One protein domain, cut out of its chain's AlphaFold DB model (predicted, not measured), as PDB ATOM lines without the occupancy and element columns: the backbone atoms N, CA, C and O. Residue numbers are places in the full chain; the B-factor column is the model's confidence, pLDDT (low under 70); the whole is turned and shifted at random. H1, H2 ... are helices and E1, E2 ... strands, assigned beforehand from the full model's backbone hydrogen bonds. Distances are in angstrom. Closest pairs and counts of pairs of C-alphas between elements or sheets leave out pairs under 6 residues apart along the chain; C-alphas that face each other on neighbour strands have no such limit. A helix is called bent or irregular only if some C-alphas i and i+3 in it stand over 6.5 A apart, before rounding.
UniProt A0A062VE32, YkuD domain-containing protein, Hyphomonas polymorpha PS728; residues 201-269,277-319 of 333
ATOM      1  N   ARG A 201     -11.236  17.740  18.788       91.88
ATOM      2  CA  ARG A 201     -10.930  18.315  17.476       91.88
ATOM      3  C   ARG A 201     -12.227  18.781  16.822       91.88
ATOM      4  O   ARG A 201     -13.244  18.093  16.913       91.88
ATOM      5  N   TRP A 202     -12.203  19.932  16.158       90.94
ATOM      6  CA  TRP A 202     -13.372  20.500  15.481       90.94
ATOM      7  C   TRP A 202     -13.007  20.980  14.077       90.94
ATOM      8  O   TRP A 202     -12.059  21.745  13.913       90.94
ATOM      9  N   MET A 203     -13.748  20.514  13.074       88.81
ATOM     10  CA  MET A 203     -13.496  20.722  11.644       88.81
ATOM     11  C   MET A 203     -14.829  20.915  10.889       88.81
ATOM     12  O   MET A 203     -15.182  20.108  10.037       88.81
ATOM     13  N   PRO A 204     -15.608  21.969  11.185       82.88
ATOM     14  CA  PRO A 204     -16.978  22.121  10.681       82.88
ATOM     15  C   PRO A 204     -17.053  22.357   9.169       82.88
ATOM     16  O   PRO A 204     -18.094  22.096   8.566       82.88
ATOM     17  N   ASP A 205     -15.969  22.860   8.580       83.00
ATOM     18  CA  ASP A 205     -15.882  23.215   7.165       83.00
ATOM     19  C   ASP A 205     -15.627  21.995   6.261       83.00
ATOM     20  O   ASP A 205     -15.704  22.120   5.040       83.00
ATOM     21  N   SER A 206     -15.352  20.810   6.832       75.00
ATOM     22  CA  SER A 206     -15.140  19.570   6.065       75.00
ATOM     23  C   SER A 206     -16.408  19.095   5.346       75.00
ATOM     24  O   SER A 206     -16.325  18.462   4.295       75.00
ATOM     25  N   ALA A 207     -17.583  19.446   5.869       80.06
ATOM     26  CA  ALA A 207     -18.869  19.268   5.210       80.06
ATOM     27  C   ALA A 207     -19.822  20.377   5.666       80.06
ATOM     28  O   ALA A 207     -20.182  20.397   6.838       80.06
ATOM     29  N   PRO A 208     -20.270  21.295   4.792       78.06
ATOM     30  CA  PRO A 208     -21.127  22.411   5.200       78.06
ATOM     31  C   PRO A 208     -22.588  21.999   5.444       78.06
ATOM     32  O   PRO A 208     -23.275  22.623   6.248       78.06
ATOM     33  N   GLU A 209     -23.058  20.934   4.792       81.56
ATOM     34  CA  GLU A 209     -24.456  20.492   4.812       81.56
ATOM     35  C   GLU A 209     -24.553  18.971   4.976       81.56
ATOM     36  O   GLU A 209     -23.613  18.237   4.667       81.56
ATOM     37  N   GLY A 210     -25.701  18.496   5.459       82.06
ATOM     38  CA  GLY A 210     -26.003  17.072   5.605       82.06
ATOM     39  C   GLY A 210     -26.549  16.709   6.987       82.06
ATOM     40  O   GLY A 210     -26.507  17.530   7.909       82.06
ATOM     41  N   PRO A 211     -27.073  15.483   7.147       84.94
ATOM     42  CA  PRO A 211     -27.558  15.009   8.436       84.94
ATOM     43  C   PRO A 211     -26.399  14.846   9.422       84.94
ATOM     44  O   PRO A 211     -25.316  14.384   9.052       84.94
ATOM     45  N   LEU A 212     -26.645  15.208  10.681       89.06
ATOM     46  CA  LEU A 212     -25.697  15.026  11.775       89.06
ATOM     47  C   LEU A 212     -25.846  13.616  12.358       89.06
ATOM     48  O   LEU A 212     -26.933  13.228  12.789       89.06
ATOM     49  N   THR A 213     -24.751  12.860  12.404       88.50
ATOM     50  CA  THR A 213     -24.688  11.583  13.126       88.50
ATOM     51  C   THR A 213     -23.558  11.623  14.143       88.50
ATOM     52  O   THR A 213     -22.421  11.922  13.797       88.50
ATOM     53  N   LEU A 214     -23.862  11.335  15.404       88.44
ATOM     54  CA  LEU A 214     -22.887  11.234  16.483       88.44
ATOM     55  C   LEU A 214     -22.649   9.758  16.789       88.44
ATOM     56  O   LEU A 214     -23.590   9.025  17.078       88.44
ATOM     57  N   VAL A 215     -21.401   9.314  16.738       86.62
ATOM     58  CA  VAL A 215     -21.008   7.948  17.083       86.62
ATOM     59  C   VAL A 215     -20.224   7.992  18.377       86.62
ATOM     60  O   VAL A 215     -19.181   8.631  18.451       86.62
ATOM     61  N   ILE A 216     -20.731   7.325  19.402       85.25
ATOM     62  CA  ILE A 216     -20.154   7.261  20.736       85.25
ATOM     63  C   ILE A 216     -19.686   5.830  20.979       85.25
ATOM     64  O   ILE A 216     -20.501   4.913  21.120       85.25
ATOM     65  N   SER A 217     -18.373   5.644  21.076       84.44
ATOM     66  CA  SER A 217     -17.801   4.385  21.543       84.44
ATOM     67  C   SER A 217     -17.647   4.412  23.052       84.44
ATOM     68  O   SER A 217     -16.900   5.220  23.613       84.44
ATOM     69  N   ARG A 218     -18.337   3.484  23.718       83.81
ATOM     70  CA  ARG A 218     -18.152   3.243  25.151       83.81
ATOM     71  C   ARG A 218     -16.747   2.726  25.416       83.81
ATOM     72  O   ARG A 218     -16.122   3.165  26.372       83.81
ATOM     73  N   ARG A 219     -16.229   1.833  24.576       83.06
ATOM     74  CA  ARG A 219     -14.902   1.246  24.767       83.06
ATOM     75  C   ARG A 219     -13.790   2.286  24.686       83.06
ATOM     76  O   ARG A 219     -12.942   2.326  25.574       83.06
ATOM     77  N   ASP A 220     -13.848   3.145  23.676       83.62
ATOM     78  CA  ASP A 220     -12.791   4.125  23.418       83.62
ATOM     79  C   ASP A 220     -13.041   5.450  24.143       83.62
ATOM     80  O   ASP A 220     -12.205   6.352  24.083       83.62
ATOM     81  N   GLN A 221     -14.194   5.591  24.814       86.44
ATOM     82  CA  GLN A 221     -14.592   6.823  25.505       86.44
ATOM     83  C   GLN A 221     -14.449   8.037  24.572       86.44
ATOM     84  O   GLN A 221     -13.893   9.081  24.922       86.44
ATOM     85  N   THR A 222     -14.916   7.860  23.334       87.62
ATOM     86  CA  THR A 222     -14.738   8.809  22.234       87.62
ATOM     87  C   THR A 222     -16.055   9.013  21.499       87.62
ATOM     88  O   THR A 222     -16.767   8.055  21.201       87.62
ATOM     89  N   LEU A 223     -16.364  10.275  21.203       88.56
ATOM     90  CA  LEU A 223     -17.446  10.686  20.319       88.56
ATOM     91  C   LEU A 223     -16.859  11.185  19.002       88.56
ATOM     92  O   LEU A 223     -15.928  11.988  19.009       88.56
ATOM     93  N   VAL A 224     -17.444  10.753  17.891       89.12
ATOM     94  CA  VAL A 224     -17.183  11.250  16.535       89.12
ATOM     95  C   VAL A 224     -18.456  11.883  15.988       89.12
ATOM     96  O   VAL A 224     -19.519  11.268  16.009       89.12
ATOM     97  N   ALA A 225     -18.362  13.129  15.539       88.69
ATOM     98  CA  ALA A 225     -19.450  13.877  14.931       88.69
ATOM     99  C   ALA A 225     -19.279  13.875  13.411       88.69
ATOM    100  O   ALA A 225     -18.270  14.352  12.890       88.69
ATOM    101  N   LEU A 226     -20.283  13.362  12.709       85.62
ATOM    102  CA  LEU A 226     -20.320  13.252  11.257       85.62
ATOM    103  C   LEU A 226     -21.388  14.167  10.683       85.62
ATOM    104  O   LEU A 226     -22.514  14.181  11.182       85.62
ATOM    105  N   ARG A 227     -21.075  14.858   9.588       84.88
ATOM    106  CA  ARG A 227     -22.079  15.518   8.751       84.88
ATOM    107  C   ARG A 227     -22.060  14.883   7.369       84.88
ATOM    108  O   ARG A 227     -21.089  15.012   6.624       84.88
ATOM    109  N   GLY A 228     -23.123  14.148   7.046       80.62
ATOM    110  CA  GLY A 228     -23.094  13.235   5.906       80.62
ATOM    111  C   GLY A 228     -21.964  12.214   6.070       80.62
ATOM    112  O   GLY A 228     -21.913  11.517   7.081       80.62
ATOM    113  N   ALA A 229     -21.063  12.134   5.088       73.38
ATOM    114  CA  ALA A 229     -19.940  11.198   5.138       73.38
ATOM    115  C   ALA A 229     -18.722  11.725   5.925       73.38
ATOM    116  O   ALA A 229     -17.847  10.947   6.277       73.38
ATOM    117  N   ALA A 230     -18.624  13.034   6.181       79.12
ATOM    118  CA  ALA A 230     -17.392  13.635   6.690       79.12
ATOM    119  C   ALA A 230     -17.382  13.760   8.217       79.12
ATOM    120  O   ALA A 230     -18.368  14.193   8.819       79.12
ATOM    121  N   GLU A 231     -16.234  13.474   8.835       84.81
ATOM    122  CA  GLU A 231     -15.961  13.837  10.227       84.81
ATOM    123  C   GLU A 231     -15.825  15.362  10.348       84.81
ATOM    124  O   GLU A 231     -14.951  15.985   9.742       84.81
ATOM    125  N   ILE A 232     -16.715  15.965  11.138       87.44
ATOM    126  CA  ILE A 232     -16.699  17.399  11.464       87.44
ATOM    127  C   ILE A 232     -16.169  17.661  12.873       87.44
ATOM    128  O   ILE A 232     -15.935  18.809  13.246       87.44
ATOM    129  N   GLY A 233     -15.973  16.618  13.678       89.25
ATOM    130  CA  GLY A 233     -15.384  16.749  14.998       89.25
ATOM    131  C   GLY A 233     -15.267  15.436  15.750       89.25
ATOM    132  O   GLY A 233     -15.923  14.449  15.428       89.25
ATOM    133  N   ARG A 234     -14.452  15.456  16.798       91.50
ATOM    134  CA  ARG A 234     -14.206  14.322  17.686       91.50
ATOM    135  C   ARG A 234     -13.899  14.819  19.082       91.50
ATOM    136  O   ARG A 234     -13.185  15.804  19.224       91.50
ATOM    137  N   ALA A 235     -14.381  14.133  20.107       88.50
ATOM    138  CA  ALA A 235     -14.121  14.497  21.494       88.50
ATOM    139  C   ALA A 235     -13.916  13.266  22.372       88.50
ATOM    140  O   ALA A 235     -14.554  12.232  22.170       88.50
ATOM    141  N   ARG A 236     -13.072  13.407  23.395       87.31
ATOM    142  CA  ARG A 236     -13.065  12.485  24.533       87.31
ATOM    143  C   ARG A 236     -14.363  12.682  25.299       87.31
ATOM    144  O   ARG A 236     -14.729  13.815  25.602       87.31
ATOM    145  N   VAL A 237     -15.036  11.594  25.626       84.06
ATOM    146  CA  VAL A 237     -16.291  11.606  26.379       84.06
ATOM    147  C   VAL A 237     -16.202  10.643  27.536       84.06
ATOM    148  O   VAL A 237     -15.558   9.607  27.423       84.06
ATOM    149  N   TYR A 238     -16.875  10.951  28.638       81.44
ATOM    150  CA  TYR A 238     -17.122   9.936  29.650       81.44
ATOM    151  C   TYR A 238     -18.509   9.345  29.447       81.44
ATOM    152  O   TYR A 238     -19.501  10.067  29.494       81.44
ATOM    153  N   VAL A 239     -18.573   8.034  29.245       76.69
ATOM    154  CA  VAL A 239     -19.827   7.283  29.147       76.69
ATOM    155  C   VAL A 239     -19.751   6.120  30.127       76.69
ATOM    156  O   VAL A 239     -18.772   5.366  30.065       76.69
ATOM    157  N   PRO A 240     -20.750   5.947  31.013       72.44
ATOM    158  CA  PRO A 240     -20.759   4.859  31.977       72.44
ATOM    159  C   PRO A 240     -20.487   3.496  31.331       72.44
ATOM    160  O   PRO A 240     -21.087   3.118  30.324       72.44
ATOM    161  N   GLN A 241     -19.558   2.759  31.934       64.19
ATOM    162  CA  GLN A 241     -19.203   1.400  31.535       64.19
ATOM    163  C   GLN A 241     -20.170   0.406  32.187       64.19
ATOM    164  O   GLN A 241     -20.492   0.551  33.365       64.19
ATOM    165  N   GLY A 242     -20.591  -0.629  31.455       57.72
ATOM    166  CA  GLY A 242     -21.374  -1.738  32.021       57.72
ATOM    167  C   GLY A 242     -22.499  -2.265  31.135       57.72
ATOM    168  O   GLY A 242     -22.962  -3.380  31.354       57.72
ATOM    169  N   GLU A 243     -22.902  -1.512  30.114       64.50
ATOM    170  CA  GLU A 243     -23.922  -1.937  29.156       64.50
ATOM    171  C   GLU A 243     -23.287  -2.300  27.810       64.50
ATOM    172  O   GLU A 243     -22.545  -1.517  27.213       64.50
ATOM    173  N   THR A 244     -23.577  -3.510  27.337       67.75
ATOM    174  CA  THR A 244     -23.023  -4.061  26.089       67.75
ATOM    175  C   THR A 244     -23.973  -3.917  24.906       67.75
ATOM    176  O   THR A 244     -23.667  -4.413  23.827       67.75
ATOM    177  N   ALA A 245     -25.137  -3.307  25.110       69.44
ATOM    178  CA  ALA A 245     -26.110  -3.079  24.056       69.44
ATOM    179  C   ALA A 245     -25.694  -1.887  23.184       69.44
ATOM    180  O   ALA A 245     -25.104  -0.921  23.683       69.44
ATOM    181  N   THR A 246     -25.999  -1.950  21.889       76.12
ATOM    182  CA  THR A 246     -25.955  -0.769  21.027       76.12
ATOM    183  C   THR A 246     -27.281  -0.026  21.158       76.12
ATOM    184  O   THR A 246     -28.357  -0.620  21.179       76.12
ATOM    185  N   HIS A 247     -27.218   1.298  21.238       77.88
ATOM    186  CA  HIS A 247     -28.395   2.159  21.266       77.88
ATOM    187  C   HIS A 247     -28.339   3.108  20.086       77.88
ATOM    188  O   HIS A 247     -27.295   3.692  19.799       77.88
ATOM    189  N   VAL A 248     -29.478   3.290  19.427       81.38
ATOM    190  CA  VAL A 248     -29.639   4.330  18.416       81.38
ATOM    191  C   VAL A 248     -30.712   5.288  18.897       81.38
ATOM    192  O   VAL A 248     -31.837   4.876  19.170       81.38
ATOM    193  N   LEU A 249     -30.357   6.561  19.004       81.50
ATOM    194  CA  LEU A 249     -31.254   7.652  19.357       81.50
ATOM    195  C   LEU A 249     -31.446   8.529  18.121       81.50
ATOM    196  O   LEU A 249     -30.497   8.786  17.383       81.50
ATOM    197  N   MET A 250     -32.660   9.012  17.901       81.00
ATOM    198  CA  MET A 250     -32.975   9.992  16.869       81.00
ATOM    199  C   MET A 250     -33.628  11.205  17.515       81.00
ATOM    200  O   MET A 250     -34.604  11.071  18.254       81.00
ATOM    201  N   LEU A 251     -33.115  12.391  17.206       80.94
ATOM    202  CA  LEU A 251     -33.730  13.640  17.614       80.94
ATOM    203  C   LEU A 251     -34.991  13.859  16.784       80.94
ATOM    204  O   LEU A 251     -34.940  13.878  15.553       80.94
ATOM    205  N   SER A 252     -36.121  14.030  17.454       77.56
ATOM    206  CA  SER A 252     -37.414  14.265  16.825       77.56
ATOM    207  C   SER A 252     -38.058  15.527  17.379       77.56
ATOM    208  O   SER A 252     -37.698  16.020  18.449       77.56
ATOM    209  N   GLN A 253     -39.024  16.062  16.637       77.44
ATOM    210  CA  GLN A 253     -39.802  17.221  17.049       77.44
ATOM    211  C   GLN A 253     -41.240  16.804  17.353       77.44
ATOM    212  O   GLN A 253     -41.938  16.245  16.506       77.44
ATOM    213  N   ALA A 254     -41.696  17.085  18.573       70.56
ATOM    214  CA  ALA A 254     -43.076  16.837  18.976       70.56
ATOM    215  C   ALA A 254     -44.040  17.834  18.294       70.56
ATOM    216  O   ALA A 254     -43.612  18.928  17.914       70.56
ATOM    217  N   PRO A 255     -45.358  17.546  18.226       65.06
ATOM    218  CA  PRO A 255     -46.375  18.446  17.654       65.06
ATOM    219  C   PRO A 255     -46.495  19.865  18.260       65.06
ATOM    220  O   PRO A 255     -47.337  20.639  17.820       65.06
ATOM    221  N   GLY A 256     -45.670  20.232  19.246       72.12
ATOM    222  CA  GLY A 256     -45.557  21.584  19.812       72.12
ATOM    223  C   GLY A 256     -44.204  22.266  19.565       72.12
ATOM    224  O   GLY A 256     -43.930  23.294  20.173       72.12
ATOM    225  N   GLY A 257     -43.339  21.690  18.726       74.38
ATOM    226  CA  GLY A 257     -42.026  22.248  18.384       74.38
ATOM    227  C   GLY A 257     -40.882  21.851  19.325       74.38
ATOM    228  O   GLY A 257     -39.723  22.048  18.963       74.38
ATOM    229  N   ALA A 258     -41.181  21.259  20.484       76.31
ATOM    230  CA  ALA A 258     -40.171  20.769  21.420       76.31
ATOM    231  C   ALA A 258     -39.390  19.583  20.832       76.31
ATOM    232  O   ALA A 258     -39.983  18.631  20.309       76.31
ATOM    233  N   LEU A 259     -38.063  19.650  20.935       78.38
ATOM    234  CA  LEU A 259     -37.170  18.557  20.567       78.38
ATOM    235  C   LEU A 259     -37.129  17.519  21.691       78.38
ATOM    236  O   LEU A 259     -37.175  17.881  22.863       78.38
ATOM    237  N   HIS A 260     -37.071  16.243  21.324       75.88
ATOM    238  CA  HIS A 260     -36.909  15.128  22.256       75.88
ATOM    239  C   HIS A 260     -36.181  13.973  21.568       75.88
ATOM    240  O   HIS A 260     -36.317  13.777  20.353       75.88
ATOM    241  N   TRP A 261     -35.418  13.201  22.337       78.88
ATOM    242  CA  TRP A 261     -34.762  12.004  21.828       78.88
ATOM    243  C   TRP A 261     -35.737  10.824  21.784       78.88
ATOM    244  O   TRP A 261     -36.495  10.569  22.720       78.88
ATOM    245  N   ILE A 262     -35.708  10.071  20.686       73.38
ATOM    246  CA  ILE A 262     -36.426   8.805  20.530       73.38
ATOM    247  C   ILE A 262     -35.388   7.697  20.397       73.38
ATOM    248  O   ILE A 262     -34.595   7.709  19.457       73.38
ATOM    249  N   GLN A 263     -35.410   6.718  21.297       77.19
ATOM    250  CA  GLN A 263     -34.624   5.500  21.121       77.19
ATOM    251  C   GLN A 263     -35.301   4.594  20.093       77.19
ATOM    252  O   GLN A 263     -36.470   4.237  20.238       77.19
ATOM    253  N   LEU A 264     -34.562   4.221  19.051       75.56
ATOM    254  CA  LEU A 264     -35.022   3.239  18.083       75.56
ATOM    255  C   LEU A 264     -35.014   1.864  18.752       75.56
ATOM    256  O   LEU A 264     -34.013   1.452  19.339       75.56
ATOM    257  N   GLU A 265     -36.131   1.147  18.659       68.62
ATOM    258  CA  GLU A 265     -36.227  -0.229  19.146       68.62
ATOM    259  C   GLU A 265     -35.341  -1.136  18.292       68.62
ATOM    260  O   GLU A 265     -35.749  -1.573  17.213       68.62
ATOM    261  N   LEU A 266     -34.124  -1.404  18.755       66.31
ATOM    262  CA  LEU A 266     -33.245  -2.376  18.126       66.31
ATOM    263  C   LEU A 266     -33.610  -3.770  18.644       66.31
ATOM    264  O   LEU A 266     -33.699  -3.965  19.859       66.31
ATOM    265  N   PRO A 267     -33.820  -4.760  17.765       55.47
ATOM    266  CA  PRO A 267     -34.004  -6.137  18.188       55.47
ATOM    267  C   PRO A 267     -32.645  -6.708  18.614       55.47
ATOM    268  O   PRO A 267     -32.074  -7.537  17.920       55.47
ATOM    269  N   GLU A 268     -32.081  -6.255  19.731       48.94
ATOM    270  CA  GLU A 268     -30.827  -6.802  20.249       48.94
ATOM    271  C   GLU A 268     -31.078  -8.073  21.071       48.94
ATOM    272  O   GLU A 268     -31.992  -8.143  21.892       48.94
ATOM    273  N   GLY A 269     -30.257  -9.103  20.847       45.97
ATOM    274  CA  GLY A 269     -30.284 -10.364  21.601       45.97
ATOM    275  C   GLY A 269     -30.370 -11.607  20.715       45.97
ATOM    276  O   GLY A 269     -30.573 -11.508  19.515       45.97
ATOM    277  N   THR A 277     -36.713  -5.634  28.513       26.73
ATOM    278  CA  THR A 277     -37.287  -4.400  29.029       26.73
ATOM    279  C   THR A 277     -36.460  -4.011  30.248       26.73
ATOM    280  O   THR A 277     -36.912  -4.115  31.389       26.73
ATOM    281  N   LEU A 278     -35.202  -3.627  30.020       30.52
ATOM    282  CA  LEU A 278     -34.576  -2.659  30.900       30.52
ATOM    283  C   LEU A 278     -35.432  -1.396  30.765       30.52
ATOM    284  O   LEU A 278     -35.773  -1.035  29.636       30.52
ATOM    285  N   PRO A 279     -35.850  -0.747  31.864       28.62
ATOM    286  CA  PRO A 279     -36.344   0.611  31.742       28.62
ATOM    287  C   PRO A 279     -35.193   1.390  31.102       28.62
ATOM    288  O   PRO A 279     -34.111   1.422  31.700       28.62
ATOM    289  N   PRO A 280     -35.342   1.931  29.880       40.03
ATOM    290  CA  PRO A 280     -34.304   2.798  29.376       40.03
ATOM    291  C   PRO A 280     -34.223   3.934  30.396       40.03
ATOM    292  O   PRO A 280     -35.252   4.495  30.788       40.03
ATOM    293  N   ALA A 281     -33.011   4.266  30.846       47.09
ATOM    294  CA  ALA A 281     -32.760   5.665  31.148       47.09
ATOM    295  C   ALA A 281     -33.379   6.435  29.976       47.09
ATOM    296  O   ALA A 281     -33.189   6.028  28.824       47.09
ATOM    297  N   SER A 282     -34.247   7.405  30.263       52.75
ATOM    298  CA  SER A 282     -34.939   8.144  29.209       52.75
ATOM    299  C   SER A 282     -33.926   8.514  28.116       52.75
ATOM    300  O   SER A 282     -32.758   8.743  28.430       52.75
ATOM    301  N   PRO A 283     -34.300   8.510  26.830       54.97
ATOM    302  CA  PRO A 283     -33.389   8.897  25.752       54.97
ATOM    303  C   PRO A 283     -32.579  10.170  26.074       54.97
ATOM    304  O   PRO A 283     -31.396  10.245  25.745       54.97
ATOM    305  N   ASP A 284     -33.207  11.097  26.804       56.09
ATOM    306  CA  ASP A 284     -32.594  12.285  27.395       56.09
ATOM    307  C   ASP A 284     -31.544  11.934  28.470       56.09
ATOM    308  O   ASP A 284     -30.398  12.330  28.331       56.09
ATOM    309  N   GLU A 285     -31.849  11.101  29.472       60.12
ATOM    310  CA  GLU A 285     -30.859  10.611  30.449       60.12
ATOM    311  C   GLU A 285     -29.693   9.823  29.822       60.12
ATOM    312  O   GLU A 285     -28.582   9.894  30.340       60.12
ATOM    313  N   LEU A 286     -29.901   9.038  28.757       57.19
ATOM    314  CA  LEU A 286     -28.808   8.331  28.063       57.19
ATOM    315  C   LEU A 286     -27.885   9.306  27.325       57.19
ATOM    316  O   LEU A 286     -26.667   9.111  27.329       57.19
ATOM    317  N   ALA A 287     -28.455  10.346  26.716       59.25
ATOM    318  CA  ALA A 287     -27.691  11.431  26.111       59.25
ATOM    319  C   ALA A 287     -26.980  12.285  27.180       59.25
ATOM    320  O   ALA A 287     -25.796  12.583  27.031       59.25
ATOM    321  N   ASP A 288     -27.658  12.597  28.287       60.84
ATOM    322  CA  ASP A 288     -27.156  13.418  29.398       60.84
ATOM    323  C   ASP A 288     -26.063  12.712  30.215       60.84
ATOM    324  O   ASP A 288     -25.212  13.359  30.828       60.84
ATOM    325  N   GLN A 289     -26.052  11.377  30.224       62.22
ATOM    326  CA  GLN A 289     -25.012  10.582  30.882       62.22
ATOM    327  C   GLN A 289     -23.658  10.640  30.166       62.22
ATOM    328  O   GLN A 289     -22.639  10.305  30.780       62.22
ATOM    329  N   ALA A 290     -23.618  11.054  28.895       66.00
ATOM    330  CA  ALA A 290     -22.367  11.278  28.186       66.00
ATOM    331  C   ALA A 290     -21.780  12.643  28.582       66.00
ATOM    332  O   ALA A 290     -22.243  13.695  28.144       66.00
ATOM    333  N   LEU A 291     -20.718  12.645  29.393       74.56
ATOM    334  CA  LEU A 291     -20.031  13.887  29.742       74.56
ATOM    335  C   LEU A 291     -19.101  14.296  28.602       74.56
ATOM    336  O   LEU A 291     -18.047  13.695  28.379       74.56
ATOM    337  N   LEU A 292     -19.510  15.347  27.900       80.12
ATOM    338  CA  LEU A 292     -18.754  16.018  26.850       80.12
ATOM    339  C   LEU A 292     -17.936  17.184  27.427       80.12
ATOM    340  O   LEU A 292     -18.371  17.833  28.384       80.12
ATOM    341  N   PRO A 293     -16.787  17.537  26.820       81.25
ATOM    342  CA  PRO A 293     -16.133  18.807  27.096       81.25
ATOM    343  C   PRO A 293     -17.123  19.957  26.826       81.25
ATOM    344  O   PRO A 293     -17.652  20.029  25.713       81.25
ATOM    345  N   PRO A 294     -17.367  20.888  27.774       79.81
ATOM    346  CA  PRO A 294     -18.398  21.921  27.616       79.81
ATOM    347  C   PRO A 294     -18.237  22.776  26.353       79.81
ATOM    348  O   PRO A 294     -19.219  23.140  25.713       79.81
ATOM    349  N   ALA A 295     -16.991  23.050  25.959       84.62
ATOM    350  CA  ALA A 295     -16.689  23.782  24.731       84.62
ATOM    351  C   ALA A 295     -17.130  23.020  23.472       84.62
ATOM    352  O   ALA A 295     -17.645  23.629  22.543       84.62
ATOM    353  N   PHE A 296     -16.968  21.697  23.451       85.94
ATOM    354  CA  PHE A 296     -17.391  20.867  22.327       85.94
ATOM    355  C   PHE A 296     -18.915  20.703  22.287       85.94
ATOM    356  O   PHE A 296     -19.513  20.791  21.219       85.94
ATOM    357  N   ALA A 297     -19.561  20.557  23.448       82.88
ATOM    358  CA  ALA A 297     -21.022  20.531  23.540       82.88
ATOM    359  C   ALA A 297     -21.654  21.816  22.970       82.88
ATOM    360  O   ALA A 297     -22.571  21.733  22.157       82.88
ATOM    361  N   ALA A 298     -21.100  22.988  23.303       82.06
ATOM    362  CA  ALA A 298     -21.559  24.276  22.771       82.06
ATOM    363  C   ALA A 298     -21.390  24.411  21.242       82.06
ATOM    364  O   ALA A 298     -22.120  25.170  20.607       82.06
ATOM    365  N   LEU A 299     -20.442  23.682  20.639       88.31
ATOM    366  CA  LEU A 299     -20.267  23.628  19.182       88.31
ATOM    367  C   LEU A 299     -21.299  22.708  18.510       88.31
ATOM    368  O   LEU A 299     -21.722  22.987  17.388       88.31
ATOM    369  N   LEU A 300     -21.708  21.630  19.186       87.75
ATOM    370  CA  LEU A 300     -22.699  20.680  18.677       87.75
ATOM    371  C   LEU A 300     -24.137  21.173  18.813       87.75
ATOM    372  O   LEU A 300     -24.930  20.947  17.905       87.75
ATOM    373  N   GLU A 301     -24.476  21.840  19.917       86.62
ATOM    374  CA  GLU A 301     -25.835  22.292  20.241       86.62
ATOM    375  C   GLU A 301     -26.579  22.975  19.073       86.62
ATOM    376  O   GLU A 301     -27.681  22.532  18.745       86.62
ATOM    377  N   PRO A 302     -26.008  23.971  18.360       88.94
ATOM    378  CA  PRO A 302     -26.708  24.623  17.248       88.94
ATOM    379  C   PRO A 302     -26.912  23.724  16.017       88.94
ATOM    380  O   PRO A 302     -27.644  24.101  15.102       88.94
ATOM    381  N   LEU A 303     -26.262  22.559  15.960       89.31
ATOM    382  CA  LEU A 303     -26.361  21.595  14.860       89.31
ATOM    383  C   LEU A 303     -27.398  20.495  15.123       89.31
ATOM    384  O   LEU A 303     -27.696  19.716  14.217       89.31
ATOM    385  N   LEU A 304     -27.938  20.416  16.344       87.44
ATOM    386  CA  LEU A 304     -28.924  19.416  16.743       87.44
ATOM    387  C   LEU A 304     -30.295  19.745  16.140       87.44
ATOM    388  O   LEU A 304     -31.105  20.476  16.709       87.44
ATOM    389  N   LEU A 305     -30.560  19.178  14.968       88.38
ATOM    390  CA  LEU A 305     -31.828  19.309  14.249       88.38
ATOM    391  C   LEU A 305     -32.598  17.980  14.238       88.38
ATOM    392  O   LEU A 305     -31.979  16.919  14.381       88.38
ATOM    393  N   PRO A 306     -33.932  17.993  14.033       85.38
ATOM    394  CA  PRO A 306     -34.694  16.769  13.815       85.38
ATOM    395  C   PRO A 306     -34.050  15.885  12.739       85.38
ATOM    396  O   PRO A 306     -33.728  16.354  11.650       85.38
ATOM    397  N   GLY A 307     -33.849  14.607  13.058       83.00
ATOM    398  CA  GLY A 307     -33.099  13.650  12.240       83.00
ATOM    399  C   GLY A 307     -31.649  13.445  12.664       83.00
ATOM    400  O   GLY A 307     -31.027  12.490  12.199       83.00
ATOM    401  N   THR A 308     -31.125  14.267  13.582       86.81
ATOM    402  CA  THR A 308     -29.832  13.992  14.223       86.81
ATOM    403  C   THR A 308     -29.875  12.610  14.854       86.81
ATOM    404  O   THR A 308     -30.794  12.300  15.611       86.81
ATOM    405  N   THR A 309     -28.891  11.775  14.537       86.19
ATOM    406  CA  THR A 309     -28.819  10.398  15.034       86.19
ATOM    407  C   THR A 309     -27.645  10.260  15.994       86.19
ATOM    408  O   THR A 309     -26.564  10.758  15.707       86.19
ATOM    409  N   ILE A 310     -27.829   9.573  17.120       85.25
ATOM    410  CA  ILE A 310     -26.741   9.158  18.011       85.25
ATOM    411  C   ILE A 310     -26.675   7.636  18.001       85.25
ATOM    412  O   ILE A 310     -27.670   6.976  18.283       85.25
ATOM    413  N   LEU A 311     -25.506   7.084  17.703       84.88
ATOM    414  CA  LEU A 311     -25.178   5.679  17.900       84.88
ATOM    415  C   LEU A 311     -24.291   5.562  19.140       84.88
ATOM    416  O   LEU A 311     -23.196   6.110  19.154       84.88
ATOM    417  N   ILE A 312     -24.728   4.822  20.153       82.19
ATOM    418  CA  ILE A 312     -23.917   4.468  21.323       82.19
ATOM    419  C   ILE A 312     -23.610   2.981  21.228       82.19
ATOM    420  O   ILE A 312     -24.534   2.175  21.193       82.19
ATOM    421  N   THR A 313     -22.337   2.603  21.181       80.00
ATOM    422  CA  THR A 313     -21.924   1.219  20.917       80.00
ATOM    423  C   THR A 313     -20.785   0.771  21.841       80.00
ATOM    424  O   THR A 313     -19.959   1.598  22.243       80.00
ATOM    425  N   PRO A 314     -20.715  -0.523  22.213       76.94
ATOM    426  CA  PRO A 314     -19.539  -1.084  22.879       76.94
ATOM    427  C   PRO A 314     -18.334  -1.243  21.939       76.94
ATOM    428  O   PRO A 314     -17.235  -1.510  22.423       76.94
ATOM    429  N   GLU A 315     -18.521  -1.115  20.622       76.00
ATOM    430  CA  GLU A 315     -17.465  -1.352  19.638       76.00
ATOM    431  C   GLU A 315     -16.403  -0.247  19.634       76.00
ATOM    432  O   GLU A 315     -16.651   0.897  20.028       76.00
ATOM    433  N   SER A 316     -15.198  -0.608  19.192       78.12
ATOM    434  CA  SER A 316     -14.084   0.329  19.022       78.12
ATOM    435  C   SER A 316     -14.171   1.033  17.664       78.12
ATOM    436  O   SER A 316     -14.545   0.429  16.657       78.12
ATOM    437  N   LEU A 317     -13.808   2.310  17.651       72.75
ATOM    438  CA  LEU A 317     -13.610   3.159  16.478       72.75
ATOM    439  C   LEU A 317     -12.143   3.146  16.015       72.75
ATOM    440  O   LEU A 317     -11.846   3.697  14.962       72.75
ATOM    441  N   GLU A 318     -11.227   2.568  16.800       66.81
ATOM    442  CA  GLU A 318      -9.795   2.498  16.491       66.81
ATOM    443  C   GLU A 318      -9.401   1.151  15.861       66.81
ATOM    444  O   GLU A 318      -9.811   0.074  16.310       66.81
ATOM    445  N   GLU A 319      -8.545   1.191  14.837       52.53
ATOM    446  CA  GLU A 319      -7.959  -0.013  14.245       52.53
ATOM    447  C   GLU A 319      -6.998  -0.714  15.229       52.53
ATOM    448  O   GLU A 319      -6.157  -0.084  15.868       52.53
TER     449      GLU A 319
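AT A GLANCE: This is residues 201 to 269 and 277 to 319 of the 333 residues of the protein "YkuD domain-containing protein" of Hyphomonas polymorpha PS728 (UniProt A0A062VE32). One strongly twisted sheet of six strands makes a wall, with two short helices over one face: H2 over the E3 side and H1 over the E4 and E5 hairpin at the other edge. The other face has no named helix on it. The printed part has 112 residues, with the order E1 E2 E3 E4 E5 H1 H2 E6 along the chain; the mixed sheet runs E3 E2 E1 E6 E4 E5, with E1 and E6 parallel and the other neighbours antiparallel. The class is mixed, helices and strands, though under half of the residues are in named elements. The whole is compact, with a radius of gyration of the C-alphas of 13.8 A and spans of 42 by 41 by 25 A.

HOW THE PARTS SIT: Residues 201 to 202 pair, antiparallel, with residues 233 to 234 of the edge strand E3, residues 230 to 236. E1, residues 212 to 217, E2, residues 222 to 227, and E3 form a meander, each strand the antiparallel neighbour of the one before; E1 and E2 are a hairpin, as are E2 and E3. N 215 and O 224 are 2.8 A apart, and N 225 and O 233 are 2.8 A apart, both within hydrogen-bond range. E4, residues 247 to 253, and the edge strand E5, residues 259 to 263, form another hairpin, with N 250 and O 262 at 2.8 A. H1, residues 283 to 288, is on the sheet at a height of 8.5 A, only just over E4 and E5 with 3 C-alphas each, and only just stands up from it at 41 degrees. The closest C-alphas of H1 and E5 are those of Pro 283 and Trp 261, 5.2 A apart. H2, residues 294 to 303, is on the same face at a height of 10.0 A, over E3 and only just over E1 with 3 C-alphas; on the local plane it runs along the strands, only just, at 28 degrees to E3. The closest C-alphas of H2 and E3 are those of Phe 296 and Ala 235, 7.2 A apart. H1 and H2 are apart. E6, residues 309 to 313, is an inner strand, parallel to E1 with N 311 and O 214 at 2.8 A and antiparallel to E4 with N 249 and O 310 at 2.8 A. Every O i to N i+4 pair is within hydrogen-bond range in H1, against 4 of 6 in H2.

IN THESE COORDINATES: E1 begins at C-alpha 212 (-25.697, 15.026, 11.775) and is 16.5 A long; E2 is 16.8 A, E3 18.4 A, E4 19.4 A and E5 13.3 A. H1 is 8.5 A long. H2 is 15.0 A long and only just irregular: C-alphas 299 and 302 are 6.8 A apart. E6, 12.9 A long, ends at C-alpha 313 (-21.924, 1.219, 20.917).

THE WHOLE: The two C-alphas farthest apart, those of Gly 256 and Glu 319, are 43.7 A apart. Residues 270 to 276 are not printed, and C-alphas 269 and 277 are 11.8 A apart across the cut. Of the links printed whole, none is long. Mean pLDDT of the printed part is 76.0; it is under 70 at residues 241 to 245, 255, 265 to 269, 277 to 290 and 318 to 319.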